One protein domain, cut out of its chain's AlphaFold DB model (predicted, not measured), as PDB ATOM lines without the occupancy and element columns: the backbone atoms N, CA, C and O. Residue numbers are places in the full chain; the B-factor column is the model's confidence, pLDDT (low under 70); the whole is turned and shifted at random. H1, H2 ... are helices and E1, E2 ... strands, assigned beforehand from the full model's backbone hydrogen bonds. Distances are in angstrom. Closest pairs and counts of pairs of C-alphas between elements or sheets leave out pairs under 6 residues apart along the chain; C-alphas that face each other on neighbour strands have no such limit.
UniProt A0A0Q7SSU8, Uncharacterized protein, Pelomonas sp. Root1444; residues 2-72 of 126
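Overview. This is residues 2 to 72 of the 126 residues of an uncharacterized protein of Pelomonas sp. Root1444 (UniProt A0A0Q7SSU8). A short ribbon of two antiparallel strands, E1 and E2, forms one side of this small domain, and the longest helix, H2, lies on the other side, with E1 between H2 and E2. H3 makes a corner with H2 at one end; H1 and the long loop of residues 8 to 26 lie towards the opposite end. The printed part has 71 residues, with three named helices and two named strands in the order H1, E1, H2, H3, E2, and the class is mixed, helices and strands. It is compact, with a radius of gyration of the C-alphas of 12.0 A and a rounded outline of 32 by 25 by 18 A.

Arrangement. E1, residues 27 to 30, and E2, residues 68 to 71, are antiparallel neighbours at 142 degrees. N 28 and O 70 are 2.8 A apart and N 70 and O 28 are 3.0 A apart, both within hydrogen-bond range. H2, residues 40 to 52, comes closest to E1 at the C-alphas of Glu 46 and Pro 29, 7.7 A apart, while H2 and E2 are apart. H3, residues 54 to 62, is close to H2 but not clearly touching; the closest C-alphas, of Cys 57 and Ala 50, are 6.5 A apart, and the lines are about perpendicular at 85 degrees. H1, residues 2 to 7, is near H2, with 7 pairs of C-alphas within 10 A, and apart from H3. Every O i to N i+4 pair is within hydrogen-bond range in H1 and H3, and 8 of 9 are in H2.

Along the chain. H1 begins at C-alpha 2 (212.226, 202.423, 219.838). H2 is 18.8 A long and H3 12.1 A. E2 ends at C-alpha 71 (216.102, 210.878, 217.275).

Size, cuts and confidence. The two C-alphas farthest apart, of Gly 9 and Gly 64, are 33.5 A apart. The link from H1 to E1 is long, with 19 residues. The printed part has no cut, and no printed residue is under 70 in pLDDT.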
ATOM      1  N   LEU A   2     211.712 202.015 218.520       92.69
ATOM      2  CA  LEU A   2     212.226 202.423 219.838       92.69
ATOM      3  C   LEU A   2     211.915 201.408 220.954       92.69
ATOM      4  O   LEU A   2     212.823 200.980 221.656       92.69
ATOM      5  N   ALA A   3     210.662 200.947 221.046       93.00
ATOM      6  CA  ALA A   3     210.250 199.952 222.039       93.00
ATOM      7  C   ALA A   3     211.075 198.651 221.983       93.00
ATOM      8  O   ALA A   3     211.464 198.130 223.024       93.00
ATOM      9  N   LEU A   4     211.411 198.160 220.781       93.31
ATOM     10  CA  LEU A   4     212.240 196.959 220.631       93.31
ATOM     11  C   LEU A   4     213.667 197.202 221.141       93.31
ATOM     12  O   LEU A   4     214.224 196.346 221.821       93.31
ATOM     13  N   ARG A   5     214.250 198.375 220.859       94.50
ATOM     14  CA  ARG A   5     215.574 198.723 221.394       94.50
ATOM     15  C   ARG A   5     215.561 198.804 222.918       94.50
ATOM     16  O   ARG A   5     216.484 198.298 223.545       94.50
ATOM     17  N   ILE A   6     214.514 199.374 223.515       94.06
ATOM     18  CA  ILE A   6     214.352 199.412 224.977       94.06
ATOM     19  C   ILE A   6     214.286 197.987 225.545       94.06
ATOM     20  O   ILE A   6     215.043 197.664 226.457       94.06
ATOM     21  N   GLN A   7     213.462 197.110 224.960       94.38
ATOM     22  CA  GLN A   7     213.344 195.702 225.374       94.38
ATOM     23  C   GLN A   7     214.669 194.928 225.280       94.38
ATOM     24  O   GLN A   7     214.898 194.009 226.059       94.38
ATOM     25  N   GLN A   8     215.549 195.305 224.351       94.31
ATOM     26  CA  GLN A   8     216.876 194.707 224.178       94.31
ATOM     27  C   GLN A   8     217.975 195.386 225.018       94.31
ATOM     28  O   GLN A   8     219.146 195.041 224.884       94.31
ATOM     29  N   GLY A   9     217.639 196.363 225.871       93.31
ATOM     30  CA  GLY A   9     218.623 197.100 226.675       93.31
ATOM     31  C   GLY A   9     219.520 198.040 225.858       93.31
ATOM     32  O   GLY A   9     220.613 198.404 226.293       93.31
ATOM     33  N   LEU A  10     219.067 198.433 224.666       93.06
ATOM     34  CA  LEU A  10     219.775 199.288 223.709       93.06
ATOM     35  C   LEU A  10     219.307 200.751 223.761       93.06
ATOM     36  O   LEU A  10     219.562 201.525 222.840       93.06
ATOM     37  N   TRP A  11     218.599 201.148 224.819       90.25
ATOM     38  CA  TRP A  11     218.170 202.532 224.998       90.25
ATOM     39  C   TRP A  11     219.379 203.474 225.088       90.25
ATOM     40  O   TRP A  11     220.309 203.229 225.854       90.25
ATOM     41  N   GLY A  12     219.390 204.522 224.257       85.31
ATOM     42  CA  GLY A  12     220.488 205.493 224.170       85.31
ATOM     43  C   GLY A  12     221.807 204.953 223.609       85.31
ATOM     44  O   GLY A  12     222.769 205.710 223.509       85.31
ATOM     45  N   ARG A  13     221.878 203.671 223.227       92.81
ATOM     46  CA  ARG A  13     223.096 203.052 222.692       92.81
ATOM     47  C   ARG A  13     223.106 203.108 221.171       92.81
ATOM     48  O   ARG A  13     222.099 202.810 220.529       92.81
ATOM     49  N   ALA A  14     224.267 203.446 220.621       94.12
ATOM     50  CA  ALA A  14     224.531 203.315 219.199       94.12
ATOM     51  C   ALA A  14     224.763 201.841 218.840       94.12
ATOM     52  O   ALA A  14     225.449 201.113 219.565       94.12
ATOM     53  N   LEU A  15     224.204 201.419 217.715       95.50
ATOM     54  CA  LEU A  15     224.478 200.148 217.062       95.50
ATOM     55  C   LEU A  15     225.351 200.367 215.822       95.50
ATOM     56  O   LEU A  15     225.272 201.427 215.194       95.50
ATOM     57  N   PRO A  16     226.134 199.358 215.411       96.94
ATOM     58  CA  PRO A  16     226.765 199.367 214.101       96.94
ATOM     59  C   PRO A  16     225.726 199.583 212.989       96.94
ATOM     60  O   PRO A  16     224.684 198.914 212.956       96.94
ATOM     61  N   GLY A  17     226.006 200.561 212.124       96.19
ATOM     62  CA  GLY A  17     225.131 200.990 211.033       96.19
ATOM     63  C   GLY A  17     224.000 201.954 211.411       96.19
ATOM     64  O   GLY A  17     223.115 202.198 210.586       96.19
ATOM     65  N   ASP A  18     224.005 202.511 212.628       97.06
ATOM     66  CA  ASP A  18     223.078 203.580 213.003       97.06
ATOM     67  C   ASP A  18     223.307 204.857 212.189       97.06
ATOM     68  O   ASP A  18     224.428 205.336 212.030       97.06
ATOM     69  N   VAL A  19     222.204 205.463 211.747       96.38
ATOM     70  CA  VAL A  19     222.206 206.847 211.267       96.38
ATOM     71  C   VAL A  19     222.047 207.766 212.471       96.38
ATOM     72  O   VAL A  19     221.100 207.618 213.254       96.38
ATOM     73  N   MET A  20     222.957 208.724 212.599       95.94
ATOM     74  CA  MET A  20     222.976 209.690 213.695       95.94
ATOM     75  C   MET A  20     222.318 211.008 213.285       95.94
ATOM     76  O   MET A  20     222.349 211.375 212.112       95.94
ATOM     77  N   ASP A  21     221.723 211.714 214.241       93.19
ATOM     78  CA  ASP A  21     221.340 213.115 214.048       93.19
ATOM     79  C   ASP A  21     222.542 214.065 214.222       93.19
ATOM     80  O   ASP A  21     223.659 213.637 214.525       93.19
ATOM     81  N   GLU A  22     222.312 215.369 214.056       91.00
ATOM     82  CA  GLU A  22     223.344 216.410 214.197       91.00
ATOM     83  C   GLU A  22     223.997 216.442 215.589       91.00
ATOM     84  O   GLU A  22     225.137 216.876 215.732       91.00
ATOM     85  N   ALA A  23     223.298 215.952 216.616       88.81
ATOM     86  CA  ALA A  23     223.796 215.858 217.984       88.81
ATOM     87  C   ALA A  23     224.476 214.505 218.280       88.81
ATOM     88  O   ALA A  23     224.812 214.226 219.432       88.81
ATOM     89  N   GLY A  24     224.671 213.649 217.269       91.75
ATOM     90  CA  GLY A  24     225.330 212.350 217.404       91.75
ATOM     91  C   GLY A  24     224.461 211.260 218.039       91.75
ATOM     92  O   GLY A  24     224.996 210.271 218.540       91.75
ATOM     93  N   ARG A  25     223.134 211.423 218.058       92.81
ATOM     94  CA  ARG A  25     222.203 210.462 218.667       92.81
ATOM     95  C   ARG A  25     221.664 209.490 217.621       92.81
ATOM     96  O   ARG A  25     221.326 209.924 216.518       92.81
ATOM     97  N   PRO A  26     221.484 208.203 217.964       95.44
ATOM     98  CA  PRO A  26     220.892 207.247 217.045       95.44
ATOM     99  C   PRO A  26     219.448 207.639 216.727       95.44
ATOM    100  O   PRO A  26     218.660 208.011 217.605       95.44
ATOM    101  N   THR A  27     219.099 207.550 215.450       96.06
ATOM    102  CA  THR A  27     217.759 207.863 214.952       96.06
ATOM    103  C   THR A  27     216.975 206.585 214.630       96.06
ATOM    104  O   THR A  27     217.527 205.485 214.565       96.06
ATOM    105  N   GLY A  28     215.661 206.706 214.476       94.94
ATOM    106  CA  GLY A  28     214.769 205.667 213.973       94.94
ATOM    107  C   GLY A  28     213.994 206.167 212.754       94.94
ATOM    108  O   GLY A  28     213.865 207.383 212.578       94.94
ATOM    109  N   PRO A  29     213.478 205.254 211.917       95.19
ATOM    110  CA  PRO A  29     212.785 205.622 210.701       95.19
ATOM    111  C   PRO A  29     211.357 206.049 211.038       95.19
ATOM    112  O   PRO A  29     210.637 205.354 211.765       95.19
ATOM    113  N   LEU A  30     210.943 207.182 210.484       95.00
ATOM    114  CA  LEU A  30     209.541 207.447 210.195       95.00
ATOM    115  C   LEU A  30     209.280 206.815 208.827       95.00
ATOM    116  O   LEU A  30     209.934 207.170 207.849       95.00
ATOM    117  N   TRP A  31     208.433 205.784 208.802       95.81
ATOM    118  CA  TRP A  31     208.326 204.899 207.644       95.81
ATOM    119  C   TRP A  31     207.712 205.602 206.429       95.81
ATOM    120  O   TRP A  31     206.819 206.434 206.565       95.81
ATOM    121  N   GLY A  32     208.175 205.218 205.245       95.31
ATOM    122  CA  GLY A  32     207.793 205.774 203.955       95.31
ATOM    123  C   GLY A  32     208.519 205.038 202.830       95.31
ATOM    124  O   GLY A  32     209.225 204.053 203.065       95.31
ATOM    125  N   ARG A  33     208.380 205.524 201.600       93.62
ATOM    126  CA  ARG A  33     208.956 204.910 200.400       93.62
ATOM    127  C   ARG A  33     210.480 204.916 200.428       93.62
ATOM    128  O   ARG A  33     211.113 205.864 200.886       93.62
ATOM    129  N   GLY A  34     211.061 203.871 199.843       88.81
ATOM    130  CA  GLY A  34     212.504 203.728 199.660       88.81
ATOM    131  C   GLY A  34     213.119 202.645 200.542       88.81
ATOM    132  O   GLY A  34     212.432 201.902 201.235       88.81
ATOM    133  N   ARG A  35     214.445 202.516 200.479       86.94
ATOM    134  CA  ARG A  35     215.195 201.605 201.353       86.94
ATOM    135  C   ARG A  35     215.619 202.358 202.607       86.94
ATOM    136  O   ARG A  35     215.995 203.523 202.508       86.94
ATOM    137  N   VAL A  36     215.616 201.675 203.750       90.88
ATOM    138  CA  VAL A  36     216.181 202.231 204.984       90.88
ATOM    139  C   VAL A  36     217.645 202.622 204.779       90.88
ATOM    140  O   VAL A  36     218.393 201.937 204.078       90.88
ATOM    141  N   THR A  37     218.046 203.735 205.389       94.12
ATOM    142  CA  THR A  37     219.404 204.291 205.282       94.12
ATOM    143  C   THR A  37     220.384 203.689 206.286       94.12
ATOM    144  O   THR A  37     221.589 203.886 206.155       94.12
ATOM    145  N   THR A  38     219.885 202.952 207.279       95.94
ATOM    146  CA  THR A  38     220.715 202.197 208.219       95.94
ATOM    147  C   THR A  38     221.377 200.998 207.548       95.94
ATOM    148  O   THR A  38     220.908 200.476 206.533       95.94
ATOM    149  N   THR A  39     222.471 200.529 208.147       96.88
ATOM    150  CA  THR A  39     223.201 199.333 207.709       96.88
ATOM    151  C   THR A  39     223.357 198.331 208.856       96.88
ATOM    152  O   THR A  39     222.926 198.579 209.985       96.88
ATOM    153  N   GLU A  40     223.935 197.165 208.565       96.38
ATOM    154  CA  GLU A  40     224.393 196.195 209.568       96.38
ATOM    155  C   GLU A  40     223.314 195.812 210.606       96.38
ATOM    156  O   GLU A  40     222.228 195.343 210.252       96.38
ATOM    157  N   GLN A  41     223.613 195.970 211.899       96.19
ATOM    158  CA  GLN A  41     222.726 195.569 212.989       96.19
ATOM    159  C   GLN A  41     221.500 196.478 213.072       96.19
ATOM    160  O   GLN A  41     220.390 195.995 213.308       96.19
ATOM    161  N   ALA A  42     221.682 197.781 212.843       96.31
ATOM    162  CA  ALA A  42     220.585 198.739 212.829       96.31
ATOM    163  C   ALA A  42     219.578 198.425 211.709       96.31
ATOM    164  O   ALA A  42     218.373 198.396 211.967       96.31
ATOM    165  N   GLN A  43     220.066 198.085 210.511       96.50
ATOM    166  CA  GLN A  43     219.227 197.698 209.374       96.50
ATOM    167  C   GLN A  43     218.441 196.418 209.637       96.50
ATOM    168  O   GLN A  43     217.245 196.354 209.350       96.50
ATOM    169  N   ALA A  44     219.092 195.392 210.195       95.81
ATOM    170  CA  ALA A  44     218.416 194.146 210.539       95.81
ATOM    171  C   ALA A  44     217.272 194.388 211.541       95.81
ATOM    172  O   ALA A  44     216.195 193.802 211.418       95.81
ATOM    173  N   LEU A  45     217.481 195.294 212.501       95.38
ATOM    174  CA  LEU A  45     216.477 195.664 213.494       95.38
ATOM    175  C   LEU A  45     215.323 196.468 212.867       95.38
ATOM    176  O   LEU A  45     214.161 196.174 213.157       95.38
ATOM    177  N   GLU A  46     215.626 197.423 211.981       95.94
ATOM    178  CA  GLU A  46     214.634 198.204 211.225       95.94
ATOM    179  C   GLU A  46     213.760 197.321 210.334       95.94
ATOM    180  O   GLU A  46     212.537 197.294 210.502       95.94
ATOM    181  N   ASN A  47     214.378 196.512 209.475       94.94
ATOM    182  CA  ASN A  47     213.666 195.599 208.582       94.94
ATOM    183  C   ASN A  47     212.887 194.529 209.355       94.94
ATOM    184  O   ASN A  47     211.774 194.167 208.974       94.94
ATOM    185  N   GLY A  48     213.427 194.044 210.477       95.25
ATOM    186  CA  GLY A  48     212.739 193.081 211.331       95.25
ATOM    187  C   GLY A  48     211.469 193.647 211.971       95.25
ATOM    188  O   GLY A  48     210.497 192.915 212.153       95.25
ATOM    189  N   VAL A  49     211.446 194.939 212.320       95.06
ATOM    190  CA  VAL A  49     210.228 195.617 212.796       95.06
ATOM    191  C   VAL A  49     209.256 195.857 211.645       95.06
ATOM    192  O   VAL A  49     208.074 195.568 211.811       95.06
ATOM    193  N   ALA A  50     209.743 196.325 210.494       94.12
ATOM    194  CA  ALA A  50     208.917 196.558 209.311       94.12
ATOM    195  C   ALA A  50     208.193 195.283 208.859       94.12
ATOM    196  O   ALA A  50     206.984 195.295 208.665       94.12
ATOM    197  N   GLY A  51     208.895 194.144 208.827       95.50
ATOM    198  CA  GLY A  51     208.301 192.853 208.475       95.50
ATOM    199  C   GLY A  51     207.162 192.418 209.407       95.50
ATOM    200  O   GLY A  51     206.203 191.801 208.953       95.50
ATOM    201  N   ARG A  52     207.205 192.783 210.699       96.56
ATOM    202  CA  ARG A  52     206.101 192.510 211.644       96.56
ATOM    203  C   ARG A  52     204.889 193.422 211.451       96.56
ATOM    204  O   ARG A  52     203.814 193.106 211.952       96.56
ATOM    205  N   HIS A  53     205.060 194.536 210.744       95.56
ATOM    206  CA  HIS A  53     204.032 195.543 210.498       95.56
ATOM    207  C   HIS A  53     203.852 195.824 208.997       95.56
ATOM    208  O   HIS A  53     203.474 196.932 208.627       95.56
ATOM    209  N   ALA A  54     204.087 194.818 208.142       95.62
ATOM    210  CA  ALA A  54     204.159 194.975 206.688       95.62
ATOM    211  C   ALA A  54     202.941 195.702 206.094       95.62
ATOM    212  O   ALA A  54     203.112 196.655 205.350       95.62
ATOM    213  N   ALA A  55     201.719 195.358 206.517       96.94
ATOM    214  CA  ALA A  55     200.503 196.010 206.020       96.94
ATOM    215  C   ALA A  55     200.450 197.528 206.302       96.94
ATOM    216  O   ALA A  55     199.934 198.291 205.488       96.94
ATOM    217  N   LEU A  56     200.980 197.978 207.447       95.62
ATOM    218  CA  LEU A  56     201.066 199.407 207.770       95.62
ATOM    219  C   LEU A  56     202.156 200.086 206.941       95.62
ATOM    220  O   LEU A  56     201.923 201.163 206.400       95.62
ATOM    221  N   CYS A  57     203.320 199.442 206.825       95.88
ATOM    222  CA  CYS A  57     204.427 199.909 205.997       95.88
ATOM    223  C   CYS A  57     203.988 200.100 204.538       95.88
ATOM    224  O   CYS A  57     204.126 201.198 204.004       95.88
ATOM    225  N   ASP A  58     203.346 199.087 203.952       95.56
ATOM    226  CA  ASP A  58     202.808 199.133 202.593       95.56
ATOM    227  C   ASP A  58     201.790 200.268 202.441       95.56
ATOM    228  O   ASP A  58     201.840 201.018 201.468       95.56
ATOM    229  N   GLY A  59     200.881 200.442 203.407       96.69
ATOM    230  CA  GLY A  59     199.897 201.527 203.386       96.69
ATOM    231  C   GLY A  59     200.535 202.920 203.398       96.69
ATOM    232  O   GLY A  59     200.129 203.789 202.626       96.69
ATOM    233  N   MET A  60     201.560 203.130 204.227       96.38
ATOM    234  CA  MET A  60     202.312 204.391 204.295       96.38
ATOM    235  C   MET A  60     203.067 204.678 202.990       96.38
ATOM    236  O   MET A  60     203.096 205.818 202.526       96.38
ATOM    237  N   GLU A  61     203.631 203.644 202.364       95.81
ATOM    238  CA  GLU A  61     204.309 203.754 201.071       95.81
ATOM    239  C   GLU A  61     203.335 204.078 199.929       95.81
ATOM    240  O   GLU A  61     203.616 204.959 199.113       95.81
ATOM    241  N   HIS A  62     202.164 203.431 199.896       96.06
ATOM    242  CA  HIS A  62     201.107 203.716 198.915       96.06
ATOM    243  C   HIS A  62     200.489 205.104 199.103       96.06
ATOM    244  O   HIS A  62     200.097 205.735 198.123       96.06
ATOM    245  N   ALA A  63     200.444 205.607 200.339       96.69
ATOM    246  CA  ALA A  63     200.059 206.984 200.634       96.69
ATOM    247  C   ALA A  63     201.105 208.018 200.168       96.69
ATOM    248  O   ALA A  63     200.860 209.219 200.255       96.69
ATOM    249  N   GLY A  64     202.259 207.570 199.660       95.31
ATOM    250  CA  GLY A  64     203.294 208.433 199.103       95.31
ATOM    251  C   GLY A  64     204.172 209.112 200.148       95.31
ATOM    252  O   GLY A  64     204.865 210.061 199.795       95.31
ATOM    253  N   LEU A  65     204.167 208.645 201.403       96.31
ATOM    254  CA  LEU A  65     205.051 209.183 202.437       96.31
ATOM    255  C   LEU A  65     206.511 208.902 202.081       96.31
ATOM    256  O   LEU A  65     206.839 207.812 201.610       96.31
ATOM    257  N   ASP A  66     207.385 209.869 202.327       94.94
ATOM    258  CA  ASP A  66     208.829 209.701 202.188       94.94
ATOM    259  C   ASP A  66     209.440 209.314 203.541       94.94
ATOM    260  O   ASP A  66     208.889 209.620 204.600       94.94
ATOM    261  N   GLN A  67     210.563 208.593 203.522       94.38
ATOM    262  CA  GLN A  67     211.231 208.223 204.768       94.38
ATOM    263  C   GLN A  67     211.903 209.427 205.416       94.38
ATOM    264  O   GLN A  67     212.731 210.102 204.806       94.38
ATOM    265  N   GLU A  68     211.630 209.604 206.703       94.81
ATOM    266  CA  GLU A  68     212.302 210.581 207.550       94.81
ATOM    267  C   GLU A  68     212.999 209.898 208.733       94.81
ATOM    268  O   GLU A  68     212.837 208.702 209.004       94.81
ATOM    269  N   ARG A  69     213.817 210.663 209.457       94.44
ATOM    270  CA  ARG A  69     214.598 210.179 210.597       94.44
ATOM    271  C   ARG A  69     214.259 210.992 211.829       94.44
ATOM    272  O   ARG A  69     214.226 212.217 211.791       94.44
ATOM    273  N   ARG A  70     214.065 210.304 212.949       94.94
ATOM    274  CA  ARG A  70     213.787 210.940 214.236       94.94
ATOM    275  C   ARG A  70     214.703 210.395 215.317       94.94
ATOM    276  O   ARG A  70     214.869 209.183 215.416       94.94
ATOM    277  N   ALA A  71     215.281 211.275 216.132       95.06
ATOM    278  CA  ALA A  71     216.102 210.878 217.275       95.06
ATOM    279  C   ALA A  71     215.333 209.914 218.192       95.06
ATOM    280  O   ALA A  71     214.167 210.148 218.521       95.06
ATOM    281  N   LEU A  72     215.985 208.820 218.589       94.69
ATOM    282  CA  LEU A  72     215.382 207.798 219.451       94.69
ATOM    283  C   LEU A  72     215.351 208.205 220.922       94.69
ATOM    284  O   LEU A  72     214.565 207.660 221.693       94.69
TER     285      LEU A  72